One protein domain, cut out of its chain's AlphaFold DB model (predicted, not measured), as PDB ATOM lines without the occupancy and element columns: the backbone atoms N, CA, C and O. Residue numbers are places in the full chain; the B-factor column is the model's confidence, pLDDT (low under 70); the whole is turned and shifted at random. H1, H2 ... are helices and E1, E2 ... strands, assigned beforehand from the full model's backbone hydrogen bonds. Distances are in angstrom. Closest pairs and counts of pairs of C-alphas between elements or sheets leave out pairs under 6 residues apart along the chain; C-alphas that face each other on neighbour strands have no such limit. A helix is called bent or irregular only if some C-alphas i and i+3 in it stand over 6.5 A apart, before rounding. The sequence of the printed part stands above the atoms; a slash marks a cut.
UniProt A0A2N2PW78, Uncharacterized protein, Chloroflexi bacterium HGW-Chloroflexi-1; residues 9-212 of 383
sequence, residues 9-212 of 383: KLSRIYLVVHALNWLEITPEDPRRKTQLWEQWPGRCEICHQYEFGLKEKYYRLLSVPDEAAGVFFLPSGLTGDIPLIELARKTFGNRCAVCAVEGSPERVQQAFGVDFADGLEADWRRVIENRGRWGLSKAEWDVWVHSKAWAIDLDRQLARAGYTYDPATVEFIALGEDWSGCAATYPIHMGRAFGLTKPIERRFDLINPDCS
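What this domain is: This is residues 9 to 212 of the 383 residues of an uncharacterized protein of Chloroflexi bacterium HGW-Chloroflexi-1 (UniProt A0A2N2PW78). A twisted sheet of five parallel strands makes the core, covered by H3 and H4 on one face and by H7 and H8 on the other, three layers in all. H5 packs on H7 away from the sheet, H6 lies beyond them as an outlying helix, and the short H2 lies far off near the first residues of H3. The printed part has 204 residues, with eight named helices and six named strands in the order E1 H1 H2 H3 E2 H4 E3 H5 H6 H7 E4 E5 H8 E6; the sheet's order is E3 E2 E1 E5 E6. The class is mixed, helices and strands, and the whole is compact, with a radius of gyration of the C-alphas of 17.4 A and spans of 45, 43 and 28 A.

Where its parts are: Find C-alpha 12 at (320.308, 296.744, 324.878), where E1, residues 12 to 17, begins. Next come H1, residues 21 to 24, H2, 30 to 33, and H3, 43 to 62, 27.4 A long with a kink of 33 degrees near residue 53. Read on through E2, 69 to 74, H4, 82 to 95, E3, 96 to 98, H5, 105 to 112, and H6, 114 to 131, 25.5 A long. H7, 138 to 160, runs 33.0 A from C-alpha 138 at (293.903, 287.957, 308.774). E4, 163 to 165, E5, 171 to 177, 19.8 A long, and H8, 182 to 193, lead to E6, 201 to 208, which bends by 84 degrees at residue 205 and ends at (316.429, 297.505, 303.306).

How they stand to each other: Look in the sheet for N 13 and O 171 of E1 and E5, 2.8 A apart, N 72 and O 14 of E2 and E1, 2.8 A, N 97 and O 71 of E3 and E2, 2.8 A, and N 174 and O 201 of E5 and E6, 2.8 A. Strand-helix-strand units, parallel neighbour strands joined through helices, are E1, H1 H2 H3, E2, then E2, H4, E3 and E5, H8, E6, the last two with right-handed crossovers. H3 is over E6 at a height of 7.8 A over the sheet; H4, irregular with C-alphas 91 and 94 9.4 A apart, is over E3 at 7.5 A. H7 touches H8 with residues 143 to 151 alone, closest at the C-alphas of Ser 147 and Met 190, 5.0 A, at a steep tilt of 63 degrees. H7 also touches H5, closest at the C-alphas of Pro 105 and Asp 142, 6.0 A. H6 is close to H7 but not clearly touching, the closest C-alphas, of Leu 120 and Val 145, being 7.4 A apart. H1 touches H3, while H2 is close to H3 but not clearly touching, with the C-alphas of Arg 32 and Cys 44 closest at 6.4 A. E4 pairs with no named strand, but its residues 164 to 165 pair in parallel with residues 9 to 10. Every O i to N i+4 pair is within hydrogen-bond range in H5, H6 and H7, against 13 of 16 in H3, 8 of 10 in H4 and 6 of 8 in H8; H1 and H2 are too short for such a pair.

The domain as a whole: The two C-alphas farthest apart, of Val 64 and Arg 133, are 49.0 A apart. The printed part has no cut, and no link is long. Its mean pLDDT is 92.7; look for values under 70 at residue 78 and residues 133 to 135.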
ATOM      1  N   LYS A   9     321.235 291.563 333.879       98.25
ATOM      2  CA  LYS A   9     320.329 292.492 333.193       98.25
ATOM      3  C   LYS A   9     320.980 293.066 331.931       98.25
ATOM      4  O   LYS A   9     322.011 293.725 332.024       98.25
ATOM      5  N   LEU A  10     320.355 292.856 330.775       98.62
ATOM      6  CA  LEU A  10     320.718 293.493 329.513       98.62
ATOM      7  C   LEU A  10     320.153 294.917 329.462       98.62
ATOM      8  O   LEU A  10     319.024 295.177 329.889       98.62
ATOM      9  N   SER A  11     320.950 295.840 328.930       98.50
ATOM     10  CA  SER A  11     320.567 297.236 328.692       98.50
ATOM     11  C   SER A  11     320.182 297.505 327.238       98.50
ATOM     12  O   SER A  11     319.486 298.483 326.976       98.50
ATOM     13  N   ARG A  12     320.585 296.625 326.311       98.50
ATOM     14  CA  ARG A  12     320.308 296.744 324.878       98.50
ATOM     15  C   ARG A  12     319.990 295.392 324.249       98.50
ATOM     16  O   ARG A  12     320.596 294.387 324.609       98.50
ATOM     17  N   ILE A  13     319.082 295.360 323.280       98.62
ATOM     18  CA  ILE A  13     318.800 294.185 322.451       98.62
ATOM     19  C   ILE A  13     318.720 294.605 320.978       98.62
ATOM     20  O   ILE A  13     317.926 295.466 320.600       98.62
ATOM     21  N   TYR A  14     319.539 293.980 320.132       98.38
ATOM     22  CA  TYR A  14     319.439 294.104 318.679       98.38
ATOM     23  C   TYR A  14     318.415 293.100 318.151       98.38
ATOM     24  O   TYR A  14     318.607 291.892 318.280       98.38
ATOM     25  N   LEU A  15     317.336 293.597 317.554       97.94
ATOM     26  CA  LEU A  15     316.306 292.799 316.901       97.94
ATOM     27  C   LEU A  15     316.620 292.700 315.403       97.94
ATOM     28  O   LEU A  15     316.450 293.662 314.654       97.94
ATOM     29  N   VAL A  16     317.099 291.536 314.975       97.12
ATOM     30  CA  VAL A  16     317.547 291.272 313.604       97.12
ATOM     31  C   VAL A  16     316.417 290.597 312.830       97.12
ATOM     32  O   VAL A  16     316.212 289.388 312.934       97.12
ATOM     33  N   VAL A  17     315.665 291.387 312.070       95.31
ATOM     34  CA  VAL A  17     314.468 290.950 311.346       95.31
ATOM     35  C   VAL A  17     314.841 290.557 309.925       95.31
ATOM     36  O   VAL A  17     315.078 291.433 309.102       95.31
ATOM     37  N   HIS A  18     314.875 289.261 309.614       93.12
ATOM     38  CA  HIS A  18     315.003 288.783 308.228       93.12
ATOM     39  C   HIS A  18     316.248 289.329 307.498       93.12
ATOM     40  O   HIS A  18     316.247 289.565 306.293       93.12
ATOM     41  N   ALA A  19     317.310 289.615 308.252       92.62
ATOM     42  CA  ALA A  19     318.472 290.301 307.717       92.62
ATOM     43  C   ALA A  19     319.177 289.463 306.648       92.62
ATOM     44  O   ALA A  19     319.517 288.305 306.892       92.62
ATOM     45  N   LEU A  20     319.495 290.118 305.528       92.88
ATOM     46  CA  LEU A  20     320.253 289.552 304.411       92.88
ATOM     47  C   LEU A  20     319.490 288.492 303.594       92.88
ATOM     48  O   LEU A  20     320.104 287.672 302.912       92.88
ATOM     49  N   ASN A  21     318.156 288.507 303.648       90.06
ATOM     50  CA  ASN A  21     317.309 287.591 302.886       90.06
ATOM     51  C   ASN A  21     317.436 287.764 301.366       90.06
ATOM     52  O   ASN A  21     317.363 286.778 300.630       90.06
ATOM     53  N   TRP A  22     317.612 288.992 300.869       90.12
ATOM     54  CA  TRP A  22     317.764 289.245 299.433       90.12
ATOM     55  C   TRP A  22     319.052 288.646 298.874       90.12
ATOM     56  O   TRP A  22     319.084 288.318 297.685       90.12
ATOM     57  N   LEU A  23     320.086 288.440 299.696       90.88
ATOM     58  CA  LEU A  23     321.306 287.738 299.284       90.88
ATOM     59  C   LEU A  23     321.061 286.259 298.945       90.88
ATOM     60  O   LEU A  23     321.800 285.709 298.129       90.88
ATOM     61  N   GLU A  24     320.018 285.632 299.497       87.25
ATOM     62  CA  GLU A  24     319.616 284.270 299.116       87.25
ATOM     63  C   GLU A  24     318.865 284.219 297.776       87.25
ATOM     64  O   GLU A  24     318.811 283.174 297.127       87.25
ATOM     65  N   ILE A  25     318.283 285.340 297.341       87.31
ATOM     66  CA  ILE A  25     317.549 285.439 296.078       87.31
ATOM     67  C   ILE A  25     318.554 285.700 294.950       87.31
ATOM     68  O   ILE A  25     318.776 286.852 294.574       87.31
ATOM     69  N   THR A  26     319.183 284.662 294.390       88.56
ATOM     70  CA  THR A  26     320.134 284.825 293.268       88.56
ATOM     71  C   THR A  26     319.433 285.313 291.989       88.56
ATOM     72  O   THR A  26     318.207 285.203 291.889       88.56
ATOM     73  N   PRO A  27     320.158 285.857 290.990       88.19
ATOM     74  CA  PRO A  27     319.569 286.268 289.709       88.19
ATOM     75  C   PRO A  27     318.736 285.192 289.001       88.19
ATOM     76  O   PRO A  27     317.765 285.513 288.315       88.19
ATOM     77  N   GLU A  28     319.074 283.920 289.197       91.25
ATOM     78  CA  GLU A  28     318.394 282.766 288.607       91.25
ATOM     79  C   GLU A  28     317.198 282.273 289.435       91.25
ATOM     80  O   GLU A  28     316.451 281.408 288.964       91.25
ATOM     81  N   ASP A  29     316.999 282.801 290.646       91.38
ATOM     82  CA  ASP A  29     315.959 282.336 291.554       91.38
ATOM     83  C   ASP A  29     314.561 282.515 290.928       91.38
ATOM     84  O   ASP A  29     314.183 283.628 290.533       91.38
ATOM     85  N   PRO A  30     313.746 281.446 290.831       91.88
ATOM     86  CA  PRO A  30     312.432 281.514 290.198       91.88
ATOM     87  C   PRO A  30     311.476 282.491 290.892       91.88
ATOM     88  O   PRO A  30     310.561 282.997 290.237       91.88
ATOM     89  N   ARG A  31     311.688 282.808 292.176       88.19
ATOM     90  CA  ARG A  31     310.895 283.800 292.911       88.19
ATOM     91  C   ARG A  31     310.963 285.173 292.254       88.19
ATOM     92  O   ARG A  31     309.918 285.817 292.170       88.19
ATOM     93  N   ARG A  32     312.110 285.558 291.670       90.50
ATOM     94  CA  ARG A  32     312.288 286.826 290.928       90.50
ATOM     95  C   ARG A  32     311.342 286.970 289.727       90.50
ATOM     96  O   ARG A  32     311.163 288.065 289.216       90.50
ATOM     97  N   LYS A  33     310.722 285.879 289.260       88.94
ATOM     98  CA  LYS A  33     309.753 285.894 288.147       88.94
ATOM     99  C   LYS A  33     308.307 286.097 288.605       88.94
ATOM    100  O   LYS A  33     307.406 286.146 287.772       88.94
ATOM    101  N   THR A  34     308.066 286.165 289.911       89.06
ATOM    102  CA  THR A  34     306.724 286.325 290.476       89.06
ATOM    103  C   THR A  34     306.454 287.787 290.811       89.06
ATOM    104  O   THR A  34     307.347 288.498 291.265       89.06
ATOM    105  N   GLN A  35     305.204 288.226 290.658       83.56
ATOM    106  CA  GLN A  35     304.794 289.597 290.996       83.56
ATOM    107  C   GLN A  35     304.923 289.917 292.494       83.56
ATOM    108  O   GLN A  35     305.022 291.080 292.869       83.56
ATOM    109  N   LEU A  36     304.940 288.893 293.356       82.38
ATOM    110  CA  LEU A  36     305.138 289.068 294.794       82.38
ATOM    111  C   LEU A  36     306.540 289.608 295.114       82.38
ATOM    112  O   LEU A  36     306.688 290.497 295.953       82.38
ATOM    113  N   TRP A  37     307.559 289.072 294.442       83.81
ATOM    114  CA  TRP A  37     308.955 289.453 294.653       83.81
ATOM    115  C   TRP A  37     309.359 290.613 293.741       83.81
ATOM    116  O   TRP A  37     309.944 291.582 294.214       83.81
ATOM    117  N   GLU A  38     308.945 290.592 292.475       88.69
ATOM    118  CA  GLU A  38     309.220 291.641 291.490       88.69
ATOM    119  C   GLU A  38     308.008 292.575 291.326       88.69
ATOM    120  O   GLU A  38     307.389 292.664 290.268       88.69
ATOM    121  N   GLN A  39     307.638 293.265 292.408       83.06
ATOM    122  CA  GLN A  39     306.492 294.191 292.433       83.06
ATOM    123  C   GLN A  39     306.651 295.379 291.469       83.06
ATOM    124  O   GLN A  39     305.668 295.995 291.058       83.06
ATOM    125  N   TRP A  40     307.893 295.718 291.125       85.88
ATOM    126  CA  TRP A  40     308.250 296.750 290.160       85.88
ATOM    127  C   TRP A  40     309.575 296.376 289.472       85.88
ATOM    128  O   TRP A  40     310.370 295.634 290.057       85.88
ATOM    129  N   PRO A  41     309.824 296.850 288.233       88.94
ATOM    130  CA  PRO A  41     310.977 296.412 287.450       88.94
ATOM    131  C   PRO A  41     312.319 296.724 288.119       88.94
ATOM    132  O   PRO A  41     312.627 297.881 288.407       88.94
ATOM    133  N   GLY A  42     313.142 295.698 288.302       89.88
ATOM    134  CA  GLY A  42     314.459 295.782 288.922       89.88
ATOM    135  C   GLY A  42     314.449 295.676 290.447       89.88
ATOM    136  O   GLY A  42     315.518 295.847 291.039       89.88
ATOM    137  N   ARG A  43     313.303 295.395 291.091       90.12
ATOM    138  CA  ARG A  43     313.201 295.321 292.560       90.12
ATOM    139  C   ARG A  43     314.200 294.350 293.145       90.12
ATOM    140  O   ARG A  43     315.026 294.766 293.956       90.12
ATOM    141  N   CYS A  44     314.150 293.090 292.720       91.62
ATOM    142  CA  CYS A  44     315.003 292.057 293.292       91.62
ATOM    143  C   CYS A  44     316.482 292.417 293.147       91.62
ATOM    144  O   CYS A  44     317.247 292.263 294.093       91.62
ATOM    145  N   GLU A  45     316.878 292.941 291.986       92.31
ATOM    146  CA  GLU A  45     318.271 293.293 291.717       92.31
ATOM    147  C   GLU A  45     318.753 294.461 292.583       92.31
ATOM    148  O   GLU A  45     319.810 294.380 293.204       92.31
ATOM    149  N   ILE A  46     317.965 295.532 292.682       91.81
ATOM    150  CA  ILE A  46     318.333 296.693 293.498       91.81
ATOM    151  C   ILE A  46     318.381 296.323 294.985       91.81
ATOM    152  O   ILE A  46     319.306 296.741 295.683       91.81
ATOM    153  N   CYS A  47     317.425 295.529 295.468       92.00
ATOM    154  CA  CYS A  47     317.378 295.109 296.869       92.00
ATOM    155  C   CYS A  47     318.544 294.172 297.205       92.00
ATOM    156  O   CYS A  47     319.191 294.357 298.235       92.00
ATOM    157  N   HIS A  48     318.880 293.250 296.299       92.25
ATOM    158  CA  HIS A  48     320.059 292.391 296.406       92.25
ATOM    159  C   HIS A  48     321.357 293.215 296.481       92.25
ATOM    160  O   HIS A  48     322.184 293.003 297.367       92.25
ATOM    161  N   GLN A  49     321.518 294.222 295.615       91.50
ATOM    162  CA  GLN A  49     322.672 295.128 295.653       91.50
ATOM    163  C   GLN A  49     322.745 295.942 296.951       91.50
ATOM    164  O   GLN A  49     323.828 296.132 297.508       91.50
ATOM    165  N   TYR A  50     321.601 296.416 297.447       92.00
ATOM    166  CA  TYR A  50     321.533 297.186 298.687       92.00
ATOM    167  C   TYR A  50     321.962 296.350 299.902       92.00
ATOM    168  O   TYR A  50     322.696 296.839 300.766       92.00
ATOM    169  N   GLU A  51     321.582 295.070 299.947       92.88
ATOM    170  CA  GLU A  51     321.954 294.181 301.047       92.88
ATOM    171  C   GLU A  51     323.446 293.874 301.137       92.88
ATOM    172  O   GLU A  51     323.933 293.679 302.249       92.88
ATOM    173  N   PHE A  52     324.210 293.909 300.042       92.56
ATOM    174  CA  PHE A  52     325.672 293.805 300.146       92.56
ATOM    175  C   PHE A  52     326.258 294.928 301.012       92.56
ATOM    176  O   PHE A  52     327.116 294.676 301.859       92.56
ATOM    177  N   GLY A  53     325.748 296.155 300.867       92.50
ATOM    178  CA  GLY A  53     326.145 297.279 301.715       92.50
ATOM    179  C   GLY A  53     325.678 297.124 303.166       92.50
ATOM    180  O   GLY A  53     326.397 297.499 304.095       92.50
ATOM    181  N   LEU A  54     324.492 296.549 303.388       95.38
ATOM    182  CA  LEU A  54     323.996 296.250 304.734       95.38
ATOM    183  C   LEU A  54     324.789 295.125 305.406       95.38
ATOM    184  O   LEU A  54     325.051 295.214 306.605       95.38
ATOM    185  N   LYS A  55     325.244 294.119 304.650       96.19
ATOM    186  CA  LYS A  55     326.050 293.002 305.155       96.19
ATOM    187  C   LYS A  55     327.286 293.509 305.881       96.19
ATOM    188  O   LYS A  55     327.498 293.168 307.041       96.19
ATOM    189  N   GLU A  56     328.058 294.394 305.258       96.00
ATOM    190  CA  GLU A  56     329.242 294.975 305.901       96.00
ATOM    191  C   GLU A  56     328.900 295.717 307.201       96.00
ATOM    192  O   GLU A  56     329.625 295.605 308.196       96.00
ATOM    193  N   LYS A  57     327.779 296.450 307.225       96.75
ATOM    194  CA  LYS A  57     327.316 297.164 308.422       96.75
ATOM    195  C   LYS A  57     326.898 296.204 309.531       96.75
ATOM    196  O   LYS A  57     327.281 296.430 310.676       96.75
ATOM    197  N   TYR A  58     326.163 295.139 309.213       97.56
ATOM    198  CA  TYR A  58     325.723 294.146 310.194       97.56
ATOM    199  C   TYR A  58     326.906 293.391 310.792       97.56
ATOM    200  O   TYR A  58     326.994 293.270 312.010       97.56
ATOM    201  N   TYR A  59     327.865 292.963 309.968       97.69
ATOM    202  CA  TYR A  59     329.077 292.304 310.460       97.69
ATOM    203  C   TYR A  59     329.903 293.234 311.345       97.69
ATOM    204  O   TYR A  59     330.385 292.819 312.397       97.69
ATOM    205  N   ARG A  60     330.045 294.509 310.965       97.38
ATOM    206  CA  ARG A  60     330.717 295.504 311.809       97.38
ATOM    207  C   ARG A  60     329.986 295.706 313.134       97.38
ATOM    208  O   ARG A  60     330.634 295.723 314.172       97.38
ATOM    209  N   LEU A  61     328.662 295.840 313.103       97.31
ATOM    210  CA  LEU A  61     327.846 296.032 314.300       97.31
ATOM    211  C   LEU A  61     327.945 294.829 315.248       97.31
ATOM    212  O   LEU A  61     328.137 295.014 316.443       97.31
ATOM    213  N   LEU A  62     327.851 293.607 314.716       97.56
ATOM    214  CA  LEU A  62     327.784 292.376 315.511       97.56
ATOM    215  C   LEU A  62     329.150 291.732 315.804       97.56
ATOM    216  O   LEU A  62     329.194 290.698 316.463       97.56
ATOM    217  N   SER A  63     330.256 292.317 315.335       97.75
ATOM    218  CA  SER A  63     331.623 291.880 315.677       97.75
ATOM    219  C   SER A  63     332.219 292.623 316.871       97.75
ATOM    220  O   SER A  63     333.259 292.211 317.386       97.75
ATOM    221  N   VAL A  64     331.584 293.710 317.315       96.81
ATOM    222  CA  VAL A  64     332.021 294.473 318.486       96.81
ATOM    223  C   VAL A  64     331.283 293.938 319.715       96.81
ATOM    224  O   VAL A  64     330.062 294.081 319.789       96.81
ATOM    225  N   PRO A  65     331.983 293.317 320.681       94.00
ATOM    226  CA  PRO A  65     331.341 292.831 321.890       94.00
ATOM    227  C   PRO A  65     330.846 294.003 322.743       94.00
ATOM    228  O   PRO A  65     331.568 294.968 322.991       94.00
ATOM    229  N   ASP A  66     329.615 293.885 323.229       96.94
ATOM    230  CA  ASP A  66     329.018 294.768 324.232       96.94
ATOM    231  C   ASP A  66     328.398 293.871 325.296       96.94
ATOM    232  O   ASP A  66     327.363 293.263 325.040       96.94
ATOM    233  N   GLU A  67     329.034 293.737 326.463       97.19
ATOM    234  CA  GLU A  67     328.602 292.832 327.543       97.19
ATOM    235  C   GLU A  67     327.188 293.116 328.072       97.19
ATOM    236  O   GLU A  67     326.552 292.227 328.639       97.19
ATOM    237  N   ALA A  68     326.669 294.325 327.853       97.94
ATOM    238  CA  ALA A  68     325.335 294.719 328.283       97.94
ATOM    239  C   ALA A  68     324.269 294.550 327.186       97.94
ATOM    240  O   ALA A  68     323.108 294.903 327.422       97.94
ATOM    241  N   ALA A  69     324.636 294.029 326.010       98.44
ATOM    242  CA  ALA A  69     323.737 293.843 324.878       98.44
ATOM    243  C   ALA A  69     323.406 292.367 324.593       98.44
ATOM    244  O   ALA A  69     324.196 291.464 324.865       98.44
ATOM    245  N   GLY A  70     322.237 292.120 324.010       98.31
ATOM    246  CA  GLY A  70     321.860 290.845 323.402       98.31
ATOM    247  C   GLY A  70     321.498 291.006 321.930       98.31
ATOM    248  O   GLY A  70     321.313 292.121 321.441       98.31
ATOM    249  N   VAL A  71     321.382 289.885 321.223       98.38
ATOM    250  CA  VAL A  71     320.957 289.851 319.817       98.38
ATOM    251  C   VAL A  71     319.856 288.815 319.675       98.38
ATOM    252  O   VAL A  71     320.005 287.695 320.160       98.38
ATOM    253  N   PHE A  72     318.766 289.176 319.006       97.88
ATOM    254  CA  PHE A  72     317.672 288.268 318.698       97.88
ATOM    255  C   PHE A  72     317.415 288.228 317.196       97.88
ATOM    256  O   PHE A  72     317.049 289.240 316.600       97.88
ATOM    257  N   PHE A  73     317.602 287.057 316.592       96.81
ATOM    258  CA  PHE A  73     317.346 286.835 315.174       96.81
ATOM    259  C   PHE A  73     315.937 286.298 314.943       96.81
ATOM    260  O   PHE A  73     315.550 285.280 315.521       96.81
ATOM    261  N   LEU A  74     315.218 286.952 314.033       94.56
ATOM    262  CA  LEU A  74     313.990 286.466 313.417       94.56
ATOM    263  C   LEU A  74     314.320 286.049 311.977       94.56
ATOM    264  O   LEU A  74     314.217 286.883 311.069       94.56
ATOM    265  N   PRO A  75     314.777 284.811 311.733       86.19
ATOM    266  CA  PRO A  75     314.909 284.325 310.366       86.19
ATOM    267  C   PRO A  75     313.532 284.342 309.689       86.19
ATOM    268  O   PRO A  75     312.493 284.287 310.352       86.19
ATOM    269  N   SER A  76     313.507 284.508 308.373       79.50
ATOM    270  CA  SER A  76     312.275 284.278 307.617       79.50
ATOM    271  C   SER A  76     312.108 282.772 307.374       79.50
ATOM    272  O   SER A  76     312.868 281.968 307.898       79.50
ATOM    273  N   GLY A  77     311.158 282.352 306.532       70.06
ATOM    274  CA  GLY A  77     311.145 280.974 306.003       70.06
ATOM    275  C   GLY A  77     312.374 280.618 305.140       70.06
ATOM    276  O   GLY A  77     312.381 279.577 304.484       70.06
ATOM    277  N   LEU A  78     313.367 281.507 305.095       69.69
ATOM    278  CA  LEU A  78     314.694 281.352 304.526       69.69
ATOM    279  C   LEU A  78     315.709 281.057 305.624       69.69
ATOM    280  O   LEU A  78     315.471 281.310 306.802       69.69
ATOM    281  N   THR A  79     316.863 280.522 305.246       70.88
ATOM    282  CA  THR A  79     317.876 280.124 306.231       70.88
ATOM    283  C   THR A  79     318.458 281.308 307.008       70.88
ATOM    284  O   THR A  79     318.995 281.116 308.103       70.88
ATOM    285  N   GLY A  80     318.327 282.519 306.461       76.25
ATOM    286  CA  GLY A  80     319.021 283.711 306.923       76.25
ATOM    287  C   GLY A  80     320.519 283.616 306.626       76.25
ATOM    288  O   GLY A  80     321.040 282.585 306.193       76.25
ATOM    289  N   ASP A  81     321.265 284.683 306.908       90.12
ATOM    290  CA  ASP A  81     322.728 284.632 306.809       90.12
ATOM    291  C   ASP A  81     323.302 283.861 308.015       90.12
ATOM    292  O   ASP A  81     323.608 284.424 309.071       90.12
ATOM    293  N   ILE A  82     323.416 282.534 307.862       93.19
ATOM    294  CA  ILE A  82     324.009 281.625 308.861       93.19
ATOM    295  C   ILE A  82     325.359 282.162 309.371       93.19
ATOM    296  O   ILE A  82     325.546 282.200 310.591       93.19
ATOM    297  N   PRO A  83     326.284 282.644 308.511       95.69
ATOM    298  CA  PRO A  83     327.548 283.195 308.989       95.69
ATOM    299  C   PRO A  83     327.399 284.425 309.909       95.69
ATOM    300  O   PRO A  83     328.179 284.574 310.854       95.69
ATOM    301  N   LEU A  84     326.410 285.299 309.693       96.25
ATOM    302  CA  LEU A  84     326.099 286.424 310.582       96.25
ATOM    303  C   LEU A  84     325.584 285.939 311.945       96.25
ATOM    304  O   LEU A  84     325.990 286.474 312.979       96.25
ATOM    305  N   ILE A  85     324.736 284.905 311.965       96.06
ATOM    306  CA  ILE A  85     324.259 284.273 313.207       96.06
ATOM    307  C   ILE A  85     325.433 283.644 313.971       96.06
ATOM    308  O   ILE A  85     325.547 283.811 315.187       96.06
ATOM    309  N   GLU A  86     326.330 282.940 313.282       97.19
ATOM    310  CA  GLU A  86     327.529 282.345 313.882       97.19
ATOM    311  C   GLU A  86     328.476 283.406 314.449       97.19
ATOM    312  O   GLU A  86     328.977 283.250 315.568       97.19
ATOM    313  N   LEU A  87     328.676 284.515 313.727       98.00
ATOM    314  CA  LEU A  87     329.431 285.665 314.219       98.00
ATOM    315  C   LEU A  87     328.812 286.231 315.503       98.00
ATOM    316  O   LEU A  87     329.532 286.469 316.477       98.00
ATOM    317  N   ALA A  88     327.493 286.422 315.528       97.88
ATOM    318  CA  ALA A  88     326.794 286.940 316.698       97.88
ATOM    319  C   ALA A  88     326.878 285.970 317.887       97.88
ATOM    320  O   ALA A  88     327.180 286.392 319.000       97.88
ATOM    321  N   ARG A  89     326.720 284.660 317.666       97.94
ATOM    322  CA  ARG A  89     326.920 283.639 318.712       97.94
ATOM    323  C   ARG A  89     328.339 283.657 319.264       97.94
ATOM    324  O   ARG A  89     328.521 283.575 320.474       97.94
ATOM    325  N   LYS A  90     329.345 283.801 318.400       98.38
ATOM    326  CA  LYS A  90     330.746 283.912 318.820       98.38
ATOM    327  C   LYS A  90     331.002 285.173 319.653       98.38
ATOM    328  O   LYS A  90     331.780 285.114 320.599       98.38
ATOM    329  N   THR A  91     330.365 286.288 319.302       98.38
ATOM    330  CA  THR A  91     330.630 287.605 319.907       98.38
ATOM    331  C   THR A  91     329.816 287.852 321.182       98.38
ATOM    332  O   THR A  91     330.345 288.384 322.151       98.38
ATOM    333  N   PHE A  92     328.547 287.438 321.212       98.06
ATOM    334  CA  PHE A  92     327.610 287.678 322.321       98.06
ATOM    335  C   PHE A  92     327.369 286.431 323.192       98.06
ATOM    336  O   PHE A  92     326.738 286.518 324.249       98.06
ATOM    337  N   GLY A  93     327.856 285.257 322.776       97.69
ATOM    338  CA  GLY A  93     327.692 284.003 323.509       97.69
ATOM    339  C   GLY A  93     326.220 283.666 323.750       97.69
ATOM    340  O   GLY A  93     325.387 283.738 322.847       97.69
ATOM    341  N   ASN A  94     325.885 283.357 325.004       97.31
ATOM    342  CA  ASN A  94     324.525 282.997 325.424       97.31
ATOM    343  C   ASN A  94     323.519 284.170 325.386       97.31
ATOM    344  O   ASN A  94     322.344 283.965 325.674       97.31
ATOM    345  N   ARG A  95     323.962 285.391 325.048       97.88
ATOM    346  CA  ARG A  95     323.096 286.569 324.831       97.88
ATOM    347  C   ARG A  95     322.583 286.661 323.389       97.88
ATOM    348  O   ARG A  95     321.811 287.562 323.071       97.88
ATOM    349  N   CYS A  96     323.022 285.750 322.516       98.19
ATOM    350  CA  CYS A  96     322.511 285.594 321.161       98.19
ATOM    351  C   CYS A  96     321.401 284.534 321.139       98.19
ATOM    352  O   CYS A  96     321.664 283.349 321.347       98.19
ATOM    353  N   ALA A  97     320.181 284.952 320.822       97.25
ATOM    354  CA  ALA A  97     319.028 284.085 320.623       97.25
ATOM    355  C   ALA A  97     318.638 284.048 319.139       97.25
ATOM    356  O   ALA A  97     318.751 285.040 318.415       97.25
ATOM    357  N   VAL A  98     318.162 282.894 318.686       96.31
ATOM    358  CA  VAL A  98     317.546 282.726 317.364       96.31
ATOM    359  C   VAL A  98     316.149 282.203 317.622       96.31
ATOM    360  O   VAL A  98     315.994 281.276 318.420       96.31
ATOM    361  N   CYS A  99     315.147 282.822 317.008       94.75
ATOM    362  CA  CYS A  99     313.760 282.422 317.186       94.75
ATOM    363  C   CYS A  99     313.594 280.916 316.946       94.75
ATOM    364  O   CYS A  99     314.037 280.394 315.924       94.75
ATOM    365  N   ALA A 100     312.972 280.223 317.898       92.69
ATOM    366  CA  ALA A 100     312.678 278.794 317.795       92.69
ATOM    367  C   ALA A 100     311.239 278.519 317.328       92.69
ATOM    368  O   ALA A 100     310.819 277.364 317.237       92.69
ATOM    369  N   VAL A 101     310.459 279.577 317.090       89.69
ATOM    370  CA  VAL A 101     309.022 279.509 316.836       89.69
ATOM    371  C   VAL A 101     308.726 279.907 315.401       89.69
ATOM    372  O   VAL A 101     308.796 281.078 315.027       89.69
ATOM    373  N   GLU A 102     308.293 278.920 314.629       86.88
ATOM    374  CA  GLU A 102     307.931 279.064 313.224       86.88
ATOM    375  C   GLU A 102     306.641 278.293 312.914       86.88
ATOM    376  O   GLU A 102     306.207 277.417 313.669       86.88
ATOM    377  N   GLY A 103     306.036 278.593 311.765       87.88
ATOM    378  CA  GLY A 103     304.859 277.896 311.250       87.88
ATOM    379  C   GLY A 103     303.632 278.793 311.156       87.88
ATOM    380  O   GLY A 103     303.753 280.008 311.121       87.88
ATOM    381  N   SER A 104     302.448 278.188 311.068       91.38
ATOM    382  CA  SER A 104     301.184 278.928 311.052       91.38
ATOM    383  C   SER A 104     300.766 279.353 312.469       91.38
ATOM    384  O   SER A 104     301.227 278.739 313.440       91.38
ATOM    385  N   PRO A 105     299.862 280.339 312.619       91.38
ATOM    386  CA  PRO A 105     299.295 280.726 313.913       91.38
ATOM    387  C   PRO A 105     298.783 279.544 314.748       91.38
ATOM    388  O   PRO A 105     299.007 279.502 315.954       91.38
ATOM    389  N   GLU A 106     298.177 278.536 314.117       93.38
ATOM    390  CA  GLU A 106     297.667 277.340 314.795       93.38
ATOM    391  C   GLU A 106     298.804 276.485 315.369       93.38
ATOM    392  O   GLU A 106     298.709 275.998 316.498       93.38
ATOM    393  N   ARG A 107     299.910 276.330 314.624       93.88
ATOM    394  CA  ARG A 107     301.100 275.608 315.109       93.88
ATOM    395  C   ARG A 107     301.772 276.360 316.252       93.88
ATOM    396  O   ARG A 107     302.193 275.732 317.221       93.88
ATOM    397  N   VAL A 108     301.834 277.688 316.161       93.81
ATOM    398  CA  VAL A 108     302.341 278.549 317.236       93.81
ATOM    399  C   VAL A 108     301.477 278.401 318.486       93.81
ATOM    400  O   VAL A 108     301.995 278.127 319.566       93.81
ATOM    401  N   GLN A 109     300.158 278.490 318.347       94.50
ATOM    402  CA  GLN A 109     299.227 278.315 319.456       94.50
ATOM    403  C   GLN A 109     299.371 276.933 320.106       94.50
ATOM    404  O   GLN A 109     299.445 276.834 321.330       94.50
ATOM    405  N   GLN A 110     299.502 275.872 319.306       94.44
ATOM    406  CA  GLN A 110     299.753 274.524 319.815       94.44
ATOM    407  C   GLN A 110     301.079 274.434 320.590       94.44
ATOM    408  O   GLN A 110     301.131 273.776 321.629       94.44
ATOM    409  N   ALA A 111     302.136 275.099 320.116       94.75
ATOM    410  CA  ALA A 111     303.450 275.081 320.758       94.75
ATOM    411  C   ALA A 111     303.469 275.801 322.119       94.75
ATOM    412  O   ALA A 111     304.225 275.408 323.010       94.75
ATOM    413  N   PHE A 112     302.648 276.840 322.296       95.50
ATOM    414  CA  PHE A 112     302.579 277.610 323.544       95.50
ATOM    415  C   PHE A 112     301.457 277.180 324.495       95.50
ATOM    416  O   PHE A 112     301.503 277.546 325.671       95.50
ATOM    417  N   GLY A 113     300.511 276.364 324.030       96.56
ATOM    418  CA  GLY A 113     299.465 275.763 324.853       96.56
ATOM    419  C   GLY A 113     298.263 276.674 325.113       96.56
ATOM    420  O   GLY A 113     298.094 277.728 324.498       96.56
ATOM    421  N   VAL A 114     297.401 276.223 326.029       96.75
ATOM    422  CA  VAL A 114     296.077 276.817 326.284       96.75
ATOM    423  C   VAL A 114     296.146 278.259 326.789       96.75
ATOM    424  O   VAL A 114     295.428 279.103 326.275       96.75
ATOM    425  N   ASP A 115     297.082 278.594 327.680       97.31
ATOM    426  CA  ASP A 115     297.179 279.957 328.225       97.31
ATOM    427  C   ASP A 115     297.485 281.001 327.134       97.31
ATOM    428  O   ASP A 115     297.010 282.138 327.175       97.31
ATOM    429  N   PHE A 116     298.274 280.618 326.126       97.06
ATOM    430  CA  PHE A 116     298.555 281.486 324.985       97.06
ATOM    431  C   PHE A 116     297.324 281.644 324.089       97.06
ATOM    432  O   PHE A 116     297.032 282.761 323.662       97.06
ATOM    433  N   ALA A 117     296.586 280.556 323.850       96.88
ATOM    434  CA  ALA A 117     295.318 280.575 323.126       96.88
ATOM    435  C   ALA A 117     294.290 281.508 323.784       96.88
ATOM    436  O   ALA A 117     293.743 282.384 323.116       96.88
ATOM    437  N   ASP A 118     294.093 281.374 325.094       96.88
ATOM    438  CA  ASP A 118     293.167 282.202 325.870       96.88
ATOM    439  C   ASP A 118     293.588 283.678 325.827       96.88
ATOM    440  O   ASP A 118     292.766 284.582 325.643       96.88
ATOM    441  N   GLY A 119     294.898 283.934 325.915       96.25
ATOM    442  CA  GLY A 119     295.462 285.269 325.749       96.25
ATOM    443  C   GLY A 119     295.217 285.864 324.359       96.25
ATOM    444  O   GLY A 119     294.999 287.070 324.255       96.25
ATOM    445  N   LEU A 120     295.258 285.060 323.292       95.62
ATOM    446  CA  LEU A 120     294.916 285.501 321.935       95.62
ATOM    447  C   LEU A 120     293.416 285.769 321.777       95.62
ATOM    448  O   LEU A 120     293.032 286.727 321.111       95.62
ATOM    449  N   GLU A 121     292.553 284.974 322.402       95.19
ATOM    450  CA  GLU A 121     291.114 285.232 322.363       95.19
ATOM    451  C   GLU A 121     290.767 286.551 323.073       95.19
ATOM    452  O   GLU A 121     289.998 287.364 322.553       95.19
ATOM    453  N   ALA A 122     291.378 286.809 324.234       95.25
ATOM    454  CA  ALA A 122     291.229 288.074 324.949       95.25
ATOM    455  C   ALA A 122     291.711 289.269 324.108       95.25
ATOM    456  O   ALA A 122     291.024 290.288 324.024       95.25
ATOM    457  N   ASP A 123     292.857 289.122 323.445       94.38
ATOM    458  CA  ASP A 123     293.381 290.100 322.495       94.38
ATOM    459  C   ASP A 123     292.374 290.366 321.361       94.38
ATOM    460  O   ASP A 123     292.048 291.521 321.087       94.38
ATOM    461  N   TRP A 124     291.811 289.322 320.744       92.38
ATOM    462  CA  TRP A 124     290.828 289.453 319.662       92.38
ATOM    463  C   TRP A 124     289.546 290.171 320.101       92.38
ATOM    464  O   TRP A 124     289.035 291.029 319.377       92.38
ATOM    465  N   ARG A 125     289.041 289.891 321.310       91.88
ATOM    466  CA  ARG A 125     287.889 290.622 321.871       91.88
ATOM    467  C   ARG A 125     288.178 292.122 321.963       91.88
ATOM    468  O   ARG A 125     287.358 292.916 321.507       91.88
ATOM    469  N   ARG A 126     289.377 292.508 322.417       91.25
ATOM    470  CA  ARG A 126     289.805 293.920 322.467       91.25
ATOM    471  C   ARG A 126     289.894 294.562 321.083       91.25
ATOM    472  O   ARG A 126     289.564 295.736 320.941       91.25
ATOM    473  N   VAL A 127     290.314 293.814 320.055       89.00
ATOM    474  CA  VAL A 127     290.274 294.299 318.660       89.00
ATOM    475  C   VAL A 127     288.847 294.670 318.278       89.00
ATOM    476  O   VAL A 127     288.617 295.768 317.776       89.00
ATOM    477  N   ILE A 128     287.896 293.764 318.519       87.69
ATOM    478  CA  ILE A 128     286.489 293.972 318.165       87.69
ATOM    479  C   ILE A 128     285.906 295.164 318.931       87.69
ATOM    480  O   ILE A 128     285.178 295.962 318.346       87.69
ATOM    481  N   GLU A 129     286.238 295.303 320.215       87.38
ATOM    482  CA  GLU A 129     285.798 296.423 321.055       87.38
ATOM    483  C   GLU A 129     286.316 297.773 320.538       87.38
ATOM    484  O   GLU A 129     285.549 298.729 320.437       87.38
ATOM    485  N   ASN A 130     287.594 297.852 320.157       84.62
ATOM    486  CA  ASN A 130     288.238 299.119 319.802       84.62
ATOM    487  C   ASN A 130     288.092 299.514 318.326       84.62
ATOM    488  O   ASN A 130     288.037 300.706 318.010       84.62
ATOM    489  N   ARG A 131     288.076 298.529 317.418       81.69
ATOM    490  CA  ARG A 131     288.053 298.726 315.953       81.69
ATOM    491  C   ARG A 131     286.734 298.295 315.310       81.69
ATOM    492  O   ARG A 131     286.534 298.517 314.119       81.69
ATOM    493  N   GLY A 132     285.820 297.709 316.079       83.12
ATOM    494  CA  GLY A 132     284.535 297.223 315.592       83.12
ATOM    495  C   GLY A 132     284.605 295.839 314.935       83.12
ATOM    496  O   GLY A 132     285.621 295.149 314.927       83.12
ATOM    497  N   ARG A 133     283.467 295.413 314.366       69.81
ATOM    498  CA  ARG A 133     283.288 294.067 313.774       69.81
ATOM    499  C   ARG A 133     284.121 293.843 312.508       69.81
ATOM    500  O   ARG A 133     284.393 292.701 312.162       69.81
ATOM    501  N   TRP A 134     284.526 294.920 311.847       65.75
ATOM    502  CA  TRP A 134     285.423 294.909 310.693       65.75
ATOM    503  C   TRP A 134     286.888 294.909 311.133       65.75
ATOM    504  O   TRP A 134     287.704 295.633 310.574       65.75
ATOM    505  N   GLY A 135     287.177 294.166 312.207       67.31
ATOM    506  CA  GLY A 135     288.481 294.118 312.852       67.31
ATOM    507  C   GLY A 135     289.605 293.704 311.901       67.31
ATOM    508  O   GLY A 135     289.401 293.498 310.709       67.31
ATOM    509  N   LEU A 136     290.806 293.601 312.463       77.06
ATOM    510  CA  LEU A 136     292.051 293.286 311.759       77.06
ATOM    511  C   LEU A 136     291.890 292.318 310.587       77.06
ATOM    512  O   LEU A 136     291.225 291.282 310.688       77.06
ATOM    513  N   SER A 137     292.608 292.611 309.510       83.31
ATOM    514  CA  SER A 137     292.823 291.627 308.459       83.31
ATOM    515  C   SER A 137     293.477 290.367 309.038       83.31
ATOM    516  O   SER A 137     294.244 290.431 310.004       83.31
ATOM    517  N   LYS A 138     293.230 289.213 308.406       86.19
ATOM    518  CA  LYS A 138     293.903 287.957 308.774       86.19
ATOM    519  C   LYS A 138     295.425 288.131 308.824       86.19
ATOM    520  O   LYS A 138     296.060 287.636 309.740       86.19
ATOM    521  N   ALA A 139     295.998 288.875 307.880       84.88
ATOM    522  CA  ALA A 139     297.438 289.089 307.817       84.88
ATOM    523  C   ALA A 139     297.978 289.881 309.025       84.88
ATOM    524  O   ALA A 139     298.977 289.480 309.617       84.88
ATOM    525  N   GLU A 140     297.307 290.964 309.442       85.19
ATOM    526  CA  GLU A 140     297.691 291.687 310.667       85.19
ATOM    527  C   GLU A 140     297.545 290.815 311.918       85.19
ATOM    528  O   GLU A 140     298.370 290.897 312.830       85.19
ATOM    529  N   TRP A 141     296.497 289.989 311.974       90.38
ATOM    530  CA  TRP A 141     296.299 289.073 313.091       90.38
ATOM    531  C   TRP A 141     297.405 288.022 313.167       90.38
ATOM    532  O   TRP A 141     297.996 287.836 314.228       90.38
ATOM    533  N   ASP A 142     297.748 287.397 312.040       91.06
ATOM    534  CA  ASP A 142     298.821 286.405 311.960       91.06
ATOM    535  C   ASP A 142     300.153 287.028 312.428       91.06
ATOM    536  O   ASP A 142     300.865 286.459 313.258       91.06
ATOM    537  N   VAL A 143     300.449 288.256 311.989       89.88
ATOM    538  CA  VAL A 143     301.620 289.022 312.442       89.88
ATOM    539  C   VAL A 143     301.616 289.278 313.947       89.88
ATOM    540  O   VAL A 143     302.669 289.164 314.585       89.88
ATOM    541  N   TRP A 144     300.466 289.626 314.528       93.62
ATOM    542  CA  TRP A 144     300.351 289.805 315.973       93.62
ATOM    543  C   TRP A 144     300.641 288.507 316.727       93.62
ATOM    544  O   TRP A 144     301.449 288.514 317.659       93.62
ATOM    545  N   VAL A 145     300.037 287.395 316.296       94.62
ATOM    546  CA  VAL A 145     300.247 286.071 316.896       94.62
ATOM    547  C   VAL A 145     301.733 285.713 316.895       94.62
ATOM    548  O   VAL A 145     302.276 285.350 317.942       94.62
ATOM    549  N   HIS A 146     302.408 285.881 315.756       94.25
ATOM    550  CA  HIS A 146     303.843 285.625 315.637       94.25
ATOM    551  C   HIS A 146     304.674 286.539 316.534       94.25
ATOM    552  O   HIS A 146     305.491 286.049 317.309       94.25
ATOM    553  N   SER A 147     304.416 287.847 316.510       94.88
ATOM    554  CA  SER A 147     305.149 288.821 317.330       94.88
ATOM    555  C   SER A 147     305.041 288.513 318.823       94.88
ATOM    556  O   SER A 147     306.037 288.568 319.545       94.88
ATOM    557  N   LYS A 148     303.840 288.142 319.288       95.94
ATOM    558  CA  LYS A 148     303.599 287.755 320.682       95.94
ATOM    559  C   LYS A 148     304.350 286.476 321.045       95.94
ATOM    560  O   LYS A 148     304.962 286.406 322.107       95.94
ATOM    561  N   ALA A 149     304.341 285.480 320.165       96.81
ATOM    562  CA  ALA A 149     305.048 284.227 320.398       96.81
ATOM    563  C   ALA A 149     306.573 284.401 320.406       96.81
ATOM    564  O   ALA A 149     307.244 283.855 321.280       96.81
ATOM    565  N   TRP A 150     307.117 285.202 319.489       97.00
ATOM    566  CA  TRP A 150     308.545 285.523 319.429       97.00
ATOM    567  C   TRP A 150     309.019 286.291 320.657       97.00
ATOM    568  O   TRP A 150     310.117 286.033 321.145       97.00
ATOM    569  N   ALA A 151     308.186 287.187 321.192       97.00
ATOM    570  CA  ALA A 151     308.498 287.880 322.433       97.00
ATOM    571  C   ALA A 151     308.638 286.901 323.615       97.00
ATOM    572  O   ALA A 151     309.652 286.905 324.312       97.00
ATOM    573  N   ILE A 152     307.670 285.990 323.779       97.25
ATOM    574  CA  ILE A 152     307.710 284.969 324.840       97.25
ATOM    575  C   ILE A 152     308.888 284.003 324.636       97.25
ATOM    576  O   ILE A 152     309.509 283.566 325.610       97.25
ATOM    577  N   ASP A 153     309.198 283.640 323.391       97.56
ATOM    578  CA  ASP A 153     310.338 282.779 323.075       97.56
ATOM    579  C   ASP A 153     311.667 283.428 323.478       97.56
ATOM    580  O   ASP A 153     312.451 282.802 324.195       97.56
ATOM    581  N   LEU A 154     311.888 284.700 323.120       97.56
ATOM    582  CA  LEU A 154     313.084 285.438 323.530       97.56
ATOM    583  C   LEU A 154     313.219 285.488 325.056       97.56
ATOM    584  O   LEU A 154     314.285 285.157 325.579       97.56
ATOM    585  N   ASP A 155     312.149 285.838 325.773       97.94
ATOM    586  CA  ASP A 155     312.162 285.905 327.239       97.94
ATOM    587  C   ASP A 155     312.560 284.562 327.862       97.94
ATOM    588  O   ASP A 155     313.390 284.502 328.774       97.94
ATOM    589  N   ARG A 156     312.021 283.456 327.331       97.06
ATOM    590  CA  ARG A 156     312.365 282.097 327.772       97.06
ATOM    591  C   ARG A 156     313.822 281.754 327.470       97.06
ATOM    592  O   ARG A 156     314.476 281.151 328.323       97.06
ATOM    593  N   GLN A 157     314.326 282.100 326.287       97.69
ATOM    594  CA  GLN A 157     315.717 281.842 325.907       97.69
ATOM    595  C   GLN A 157     316.692 282.632 326.792       97.69
ATOM    596  O   GLN A 157     317.611 282.034 327.358       97.69
ATOM    597  N   LEU A 158     316.448 283.930 327.002       97.88
ATOM    598  CA  LEU A 158     317.265 284.776 327.878       97.88
ATOM    599  C   LEU A 158     317.244 284.278 329.326       97.88
ATOM    600  O   LEU A 158     318.308 284.101 329.920       97.88
ATOM    601  N   ALA A 159     316.067 283.963 329.875       97.25
ATOM    602  CA  ALA A 159     315.949 283.467 331.245       97.25
ATOM    603  C   ALA A 159     316.711 282.147 331.456       97.25
ATOM    604  O   ALA A 159     317.440 282.005 332.439       97.25
ATOM    605  N   ARG A 160     316.606 281.194 330.514       96.88
ATOM    606  CA  ARG A 160     317.377 279.933 330.548       96.88
ATOM    607  C   ARG A 160     318.884 280.171 330.479       96.88
ATOM    608  O   ARG A 160     319.642 279.419 331.085       96.88
ATOM    609  N   ALA A 161     319.304 281.206 329.761       96.75
ATOM    610  CA  ALA A 161     320.695 281.616 329.640       96.75
ATOM    611  C   ALA A 161     321.207 282.445 330.838       96.75
ATOM    612  O   ALA A 161     322.389 282.789 330.867       96.75
ATOM    613  N   GLY A 162     320.361 282.742 331.832       97.31
ATOM    614  CA  GLY A 162     320.734 283.530 333.009       97.31
ATOM    615  C   GLY A 162     320.644 285.046 332.805       97.31
ATOM    616  O   GLY A 162     321.274 285.793 333.553       97.31
ATOM    617  N   TYR A 163     319.869 285.501 331.819       98.38
ATOM    618  CA  TYR A 163     319.685 286.911 331.478       98.38
ATOM    619  C   TYR A 163     318.239 287.380 331.660       98.38
ATOM    620  O   TYR A 163     317.289 286.600 331.682       98.38
ATOM    621  N   THR A 164     318.080 288.690 331.787       98.19
ATOM    622  CA  THR A 164     316.797 289.396 331.823       98.19
ATOM    623  C   THR A 164     316.987 290.815 331.282       98.19
ATOM    624  O   THR A 164     318.108 291.224 330.988       98.19
ATOM    625  N   TYR A 165     315.918 291.590 331.162       98.38
ATOM    626  CA  TYR A 165     315.966 293.014 330.853       98.38
ATOM    627  C   TYR A 165     314.807 293.719 331.562       98.38
ATOM    628  O   TYR A 165     313.899 293.082 332.090       98.38
ATOM    629  N   ASP A 166     314.856 295.045 331.611       98.19
ATOM    630  CA  ASP A 166     313.774 295.856 332.171       98.19
ATOM    631  C   ASP A 166     313.078 296.623 331.054       98.19
ATOM    632  O   ASP A 166     313.717 297.495 330.454       98.19
ATOM    633  N   PRO A 167     311.795 296.326 330.787       98.06
ATOM    634  CA  PRO A 167     311.020 296.971 329.731       98.06
ATOM    635  C   PRO A 167     310.949 298.506 329.836       98.06
ATOM    636  O   PRO A 167     310.648 299.187 328.850       98.06
ATOM    637  N   ALA A 168     311.228 299.081 331.013       97.62
ATOM    638  CA  ALA A 168     311.260 300.527 331.209       97.62
ATOM    639  C   ALA A 168     312.543 301.188 330.673       97.62
ATOM    640  O   ALA A 168     312.535 302.355 330.269       97.62
ATOM    641  N   THR A 169     313.664 300.461 330.686       97.94
ATOM    642  CA  THR A 169     314.995 301.046 330.453       97.94
ATOM    643  C   THR A 169     315.764 300.430 329.296       97.94
ATOM    644  O   THR A 169     316.696 301.065 328.814       97.94
ATOM    645  N   VAL A 170     315.420 299.208 328.882       98.44
ATOM    646  CA  VAL A 170     316.109 298.507 327.796       98.44
ATOM    647  C   VAL A 170     315.959 299.262 326.473       98.44
ATOM    648  O   VAL A 170     314.882 299.746 326.124       98.44
ATOM    649  N   GLU A 171     317.053 299.361 325.731       98.25
ATOM    650  CA  GLU A 171     317.076 299.872 324.365       98.25
ATOM    651  C   GLU A 171     316.888 298.705 323.392       98.25
ATOM    652  O   GLU A 171     317.689 297.776 323.371       98.25
ATOM    653  N   PHE A 172     315.848 298.743 322.564       98.25
ATOM    654  CA  PHE A 172     315.700 297.800 321.457       98.25
ATOM    655  C   PHE A 172     315.983 298.510 320.139       98.25
ATOM    656  O   PHE A 172     315.427 299.579 319.891       98.25
ATOM    657  N   ILE A 173     316.803 297.893 319.288       97.75
ATOM    658  CA  ILE A 173     317.170 298.427 317.972       97.75
ATOM    659  C   ILE A 173     316.844 297.384 316.906       97.75
ATOM    660  O   ILE A 173     317.447 296.313 316.884       97.75
ATOM    661  N   ALA A 174     315.913 297.704 316.014       96.81
ATOM    662  CA  ALA A 174     315.549 296.885 314.870       96.81
ATOM    663  C   ALA A 174     316.411 297.196 313.639       96.81
ATOM    664  O   ALA A 174     316.636 298.361 313.284       96.81
ATOM    665  N   LEU A 175     316.849 296.126 312.978       96.31
ATOM    666  CA  LEU A 175     317.591 296.120 311.719       96.31
ATOM    667  C   LEU A 175     317.165 294.922 310.859       96.31
ATOM    668  O   LEU A 175     316.629 293.955 311.398       96.31
ATOM    669  N   GLY A 176     317.428 294.963 309.552       94.50
ATOM    670  CA  GLY A 176     317.151 293.844 308.649       94.50
ATOM    671  C   GLY A 176     316.347 294.210 307.398       94.50
ATOM    672  O   GLY A 176     316.694 295.159 306.697       94.50
ATOM    673  N   GLU A 177     315.331 293.420 307.066       88.44
ATOM    674  CA  GLU A 177     314.592 293.519 305.803       88.44
ATOM    675  C   GLU A 177     313.248 294.245 305.949       88.44
ATOM    676  O   GLU A 177     312.451 293.969 306.848       88.44
ATOM    677  N   ASP A 178     312.986 295.115 304.981       87.88
ATOM    678  CA  ASP A 178     311.730 295.796 304.704       87.88
ATOM    679  C   ASP A 178     311.323 296.921 305.656       87.88
ATOM    680  O   ASP A 178     310.619 296.745 306.655       87.88
ATOM    681  N   TRP A 179     311.716 298.133 305.251       90.88
ATOM    682  CA  TRP A 179     311.298 299.395 305.858       90.88
ATOM    683  C   TRP A 179     309.783 299.582 305.887       90.88
ATOM    684  O   TRP A 179     309.285 300.231 306.798       90.88
ATOM    685  N   SER A 180     309.048 299.082 304.891       85.38
ATOM    686  CA  SER A 180     307.589 299.239 304.835       85.38
ATOM    687  C   SER A 180     306.832 297.983 305.268       85.38
ATOM    688  O   SER A 180     305.633 298.063 305.505       85.38
ATOM    689  N   GLY A 181     307.514 296.852 305.421       87.25
ATOM    690  CA  GLY A 181     306.948 295.575 305.844       87.25
ATOM    691  C   GLY A 181     307.560 295.081 307.144       87.25
ATOM    692  O   GLY A 181     307.311 295.659 308.204       87.25
ATOM    693  N   CYS A 182     308.289 293.968 307.098       89.81
ATOM    694  CA  CYS A 182     308.657 293.173 308.273       89.81
ATOM    695  C   CYS A 182     309.445 293.956 309.337       89.81
ATOM    696  O   CYS A 182     309.019 293.994 310.497       89.81
ATOM    697  N   ALA A 183     310.543 294.629 308.969       89.81
ATOM    698  CA  ALA A 183     311.364 295.402 309.906       89.81
ATOM    699  C   ALA A 183     310.690 296.684 310.419       89.81
ATOM    700  O   ALA A 183     311.193 297.299 311.358       89.81
ATOM    701  N   ALA A 184     309.545 297.087 309.870       87.12
ATOM    702  CA  ALA A 184     308.707 298.099 310.504       87.12
ATOM    703  C   ALA A 184     307.572 297.513 311.340       87.12
ATOM    704  O   ALA A 184     307.257 298.036 312.405       87.12
ATOM    705  N   THR A 185     306.988 296.414 310.883       89.19
ATOM    706  CA  THR A 185     305.786 295.818 311.458       89.19
ATOM    707  C   THR A 185     306.077 295.073 312.751       89.19
ATOM    708  O   THR A 185     305.461 295.343 313.784       89.19
ATOM    709  N   TYR A 186     307.030 294.141 312.717       92.50
ATOM    710  CA  TYR A 186     307.316 293.304 313.875       92.50
ATOM    711  C   TYR A 186     307.819 294.105 315.071       92.50
ATOM    712  O   TYR A 186     307.319 293.857 316.165       92.50
ATOM    713  N   PRO A 187     308.700 295.114 314.921       94.38
ATOM    714  CA  PRO A 187     309.144 295.891 316.072       94.38
ATOM    715  C   PRO A 187     308.016 296.598 316.833       94.38
ATOM    716  O   PRO A 187     308.063 296.665 318.060       94.38
ATOM    717  N   ILE A 188     306.977 297.070 316.135       92.81
ATOM    718  CA  ILE A 188     305.811 297.713 316.760       92.81
ATOM    719  C   ILE A 188     305.054 296.703 317.631       92.81
ATOM    720  O   ILE A 188     304.787 296.941 318.812       92.81
ATOM    721  N   HIS A 189     304.722 295.547 317.057       93.56
ATOM    722  CA  HIS A 189     303.947 294.514 317.741       93.56
ATOM    723  C   HIS A 189     304.743 293.824 318.849       93.56
ATOM    724  O   HIS A 189     304.222 293.612 319.944       93.56
ATOM    725  N   MET A 190     306.013 293.519 318.595       95.31
ATOM    726  CA  MET A 190     306.907 292.915 319.574       95.31
ATOM    727  C   MET A 190     307.199 293.860 320.728       95.31
ATOM    728  O   MET A 190     307.142 293.421 321.871       95.31
ATOM    729  N   GLY A 191     307.438 295.150 320.467       95.38
ATOM    730  CA  GLY A 191     307.623 296.133 321.533       95.38
ATOM    731  C   GLY A 191     306.458 296.105 322.523       95.38
ATOM    732  O   GLY A 191     306.667 296.020 323.735       95.38
ATOM    733  N   ARG A 192     305.219 296.061 322.014       93.44
ATOM    734  CA  ARG A 192     304.021 295.903 322.851       93.44
ATOM    735  C   ARG A 192     303.977 294.558 323.574       93.44
ATOM    736  O   ARG A 192     303.648 294.534 324.756       93.44
ATOM    737  N   ALA A 193     304.291 293.457 322.894       95.06
ATOM    738  CA  ALA A 193     304.280 292.122 323.491       95.06
ATOM    739  C   ALA A 193     305.313 291.961 324.624       95.06
ATOM    740  O   ALA A 193     305.012 291.322 325.627       95.06
ATOM    741  N   PHE A 194     306.477 292.602 324.505       95.69
ATOM    742  CA  PHE A 194     307.498 292.697 325.555       95.69
ATOM    743  C   PHE A 194     307.103 293.619 326.721       95.69
ATOM    744  O   PHE A 194     307.800 293.682 327.732       95.69
ATOM    745  N   GLY A 195     306.019 294.390 326.584       95.25
ATOM    746  CA  GLY A 195     305.627 295.395 327.570       95.25
ATOM    747  C   GLY A 195     306.601 296.573 327.656       95.25
ATOM    748  O   GLY A 195     306.730 297.172 328.725       95.25
ATOM    749  N   LEU A 196     307.308 296.902 326.565       96.69
ATOM    750  CA  LEU A 196     308.247 298.024 326.561       96.69
ATOM    751  C   LEU A 196     307.516 299.343 326.827       96.69
ATOM    752  O   LEU A 196     306.407 299.580 326.353       96.69
ATOM    753  N   THR A 197     308.179 300.245 327.543       95.38
ATOM    754  CA  THR A 197     307.684 301.624 327.722       95.38
ATOM    755  C   THR A 197     308.115 302.556 326.592       95.38
ATOM    756  O   THR A 197     307.588 303.658 326.457       95.38
ATOM    757  N   LYS A 198     309.088 302.121 325.782       95.88
ATOM    758  CA  LYS A 198     309.636 302.864 324.649       95.88
ATOM    759  C   LYS A 198     309.517 302.019 323.377       95.88
ATOM    760  O   LYS A 198     309.800 300.823 323.437       95.88
ATOM    761  N   PRO A 199     309.153 302.631 322.235       95.81
ATOM    762  CA  PRO A 199     309.236 301.999 320.924       95.81
ATOM    763  C   PRO A 199     310.595 301.362 320.654       95.81
ATOM    764  O   PRO A 199     311.622 301.959 320.983       95.81
ATOM    765  N   ILE A 200     310.589 300.215 319.971       96.88
ATOM    766  CA  ILE A 200     311.799 299.659 319.364       96.88
ATOM    767  C   ILE A 200     312.296 300.647 318.300       96.88
ATOM    768  O   ILE A 200     311.557 301.013 317.380       96.88
ATOM    769  N   GLU A 201     313.535 301.110 318.440       96.38
ATOM    770  CA  GLU A 201     314.134 302.051 317.501       96.38
ATOM    771  C   GLU A 201     314.389 301.373 316.162       96.38
ATOM    772  O   GLU A 201     314.960 300.287 316.104       96.38
ATOM    773  N   ARG A 202     314.008 302.026 315.065       94.50
ATOM    774  CA  ARG A 202     314.306 301.536 313.714       94.50
ATOM    775  C   ARG A 202     315.419 302.360 313.114       94.50
ATOM    776  O   ARG A 202     315.371 303.589 313.140       94.50
ATOM    777  N   ARG A 203     316.421 301.687 312.565       94.94
ATOM    778  CA  ARG A 203     317.588 302.337 311.972       94.94
ATOM    779  C   ARG A 203     317.508 302.210 310.466       94.94
ATOM    780  O   ARG A 203     317.809 301.155 309.925       94.94
ATOM    781  N   PHE A 204     317.101 303.282 309.786       95.12
ATOM    782  CA  PHE A 204     316.948 303.264 308.325       95.12
ATOM    783  C   PHE A 204     318.266 302.912 307.618       95.12
ATOM    784  O   PHE A 204     318.285 302.221 306.607       95.12
ATOM    785  N   ASP A 205     319.398 303.320 308.198       95.56
ATOM    786  CA  ASP A 205     320.736 302.980 307.714       95.56
ATOM    787  C   ASP A 205     321.100 301.489 307.839       95.56
ATOM    788  O   ASP A 205     322.116 301.067 307.274       95.56
ATOM    789  N   LEU A 206     320.273 300.717 308.548       96.38
ATOM    790  CA  LEU A 206     320.387 299.288 308.826       96.38
ATOM    791  C   LEU A 206     319.135 298.509 308.377       96.38
ATOM    792  O   LEU A 206     318.901 297.414 308.881       96.38
ATOM    793  N   ILE A 207     318.299 299.069 307.497       95.69
ATOM    794  CA  ILE A 207     317.104 298.396 306.970       95.69
ATOM    795  C   ILE A 207     317.067 298.536 305.445       95.69
ATOM    796  O   ILE A 207     317.371 299.600 304.905       95.69
ATOM    797  N   ASN A 208     316.695 297.465 304.744       94.00
ATOM    798  CA  ASN A 208     316.429 297.505 303.306       94.00
ATOM    799  C   ASN A 208     315.032 298.104 303.030       94.00
ATOM    800  O   ASN A 208     314.056 297.577 303.558       94.00
ATOM    801  N   PRO A 209     314.878 299.187 302.243       92.62
ATOM    802  CA  PRO A 209     313.568 299.750 301.917       92.62
ATOM    803  C   PRO A 209     312.946 299.117 300.656       92.62
ATOM    804  O   PRO A 209     312.474 299.823 299.765       92.62
ATOM    805  N   ASP A 210     312.939 297.788 300.559       85.88
ATOM    806  CA  ASP A 210     312.592 297.031 299.346       85.88
ATOM    807  C   ASP A 210     311.127 297.183 298.892       85.88
ATOM    808  O   ASP A 210     310.849 297.093 297.691       85.88
ATOM    809  N   CYS A 211     310.197 297.471 299.809       84.94
ATOM    810  CA  CYS A 211     308.802 297.811 299.496       84.94
ATOM    811  C   CYS A 211     308.545 299.324 299.337       84.94
ATOM    812  O   CYS A 211     307.391 299.748 299.302       84.94
ATOM    813  N   SER A 212     309.583 300.163 299.253       89.19
ATOM    814  CA  SER A 212     309.423 301.610 299.060       89.19
ATOM    815  C   SER A 212     310.427 302.174 298.050       89.19
ATOM    816  O   SER A 212     311.470 302.710 298.436       89.19
TER     817      SER A 212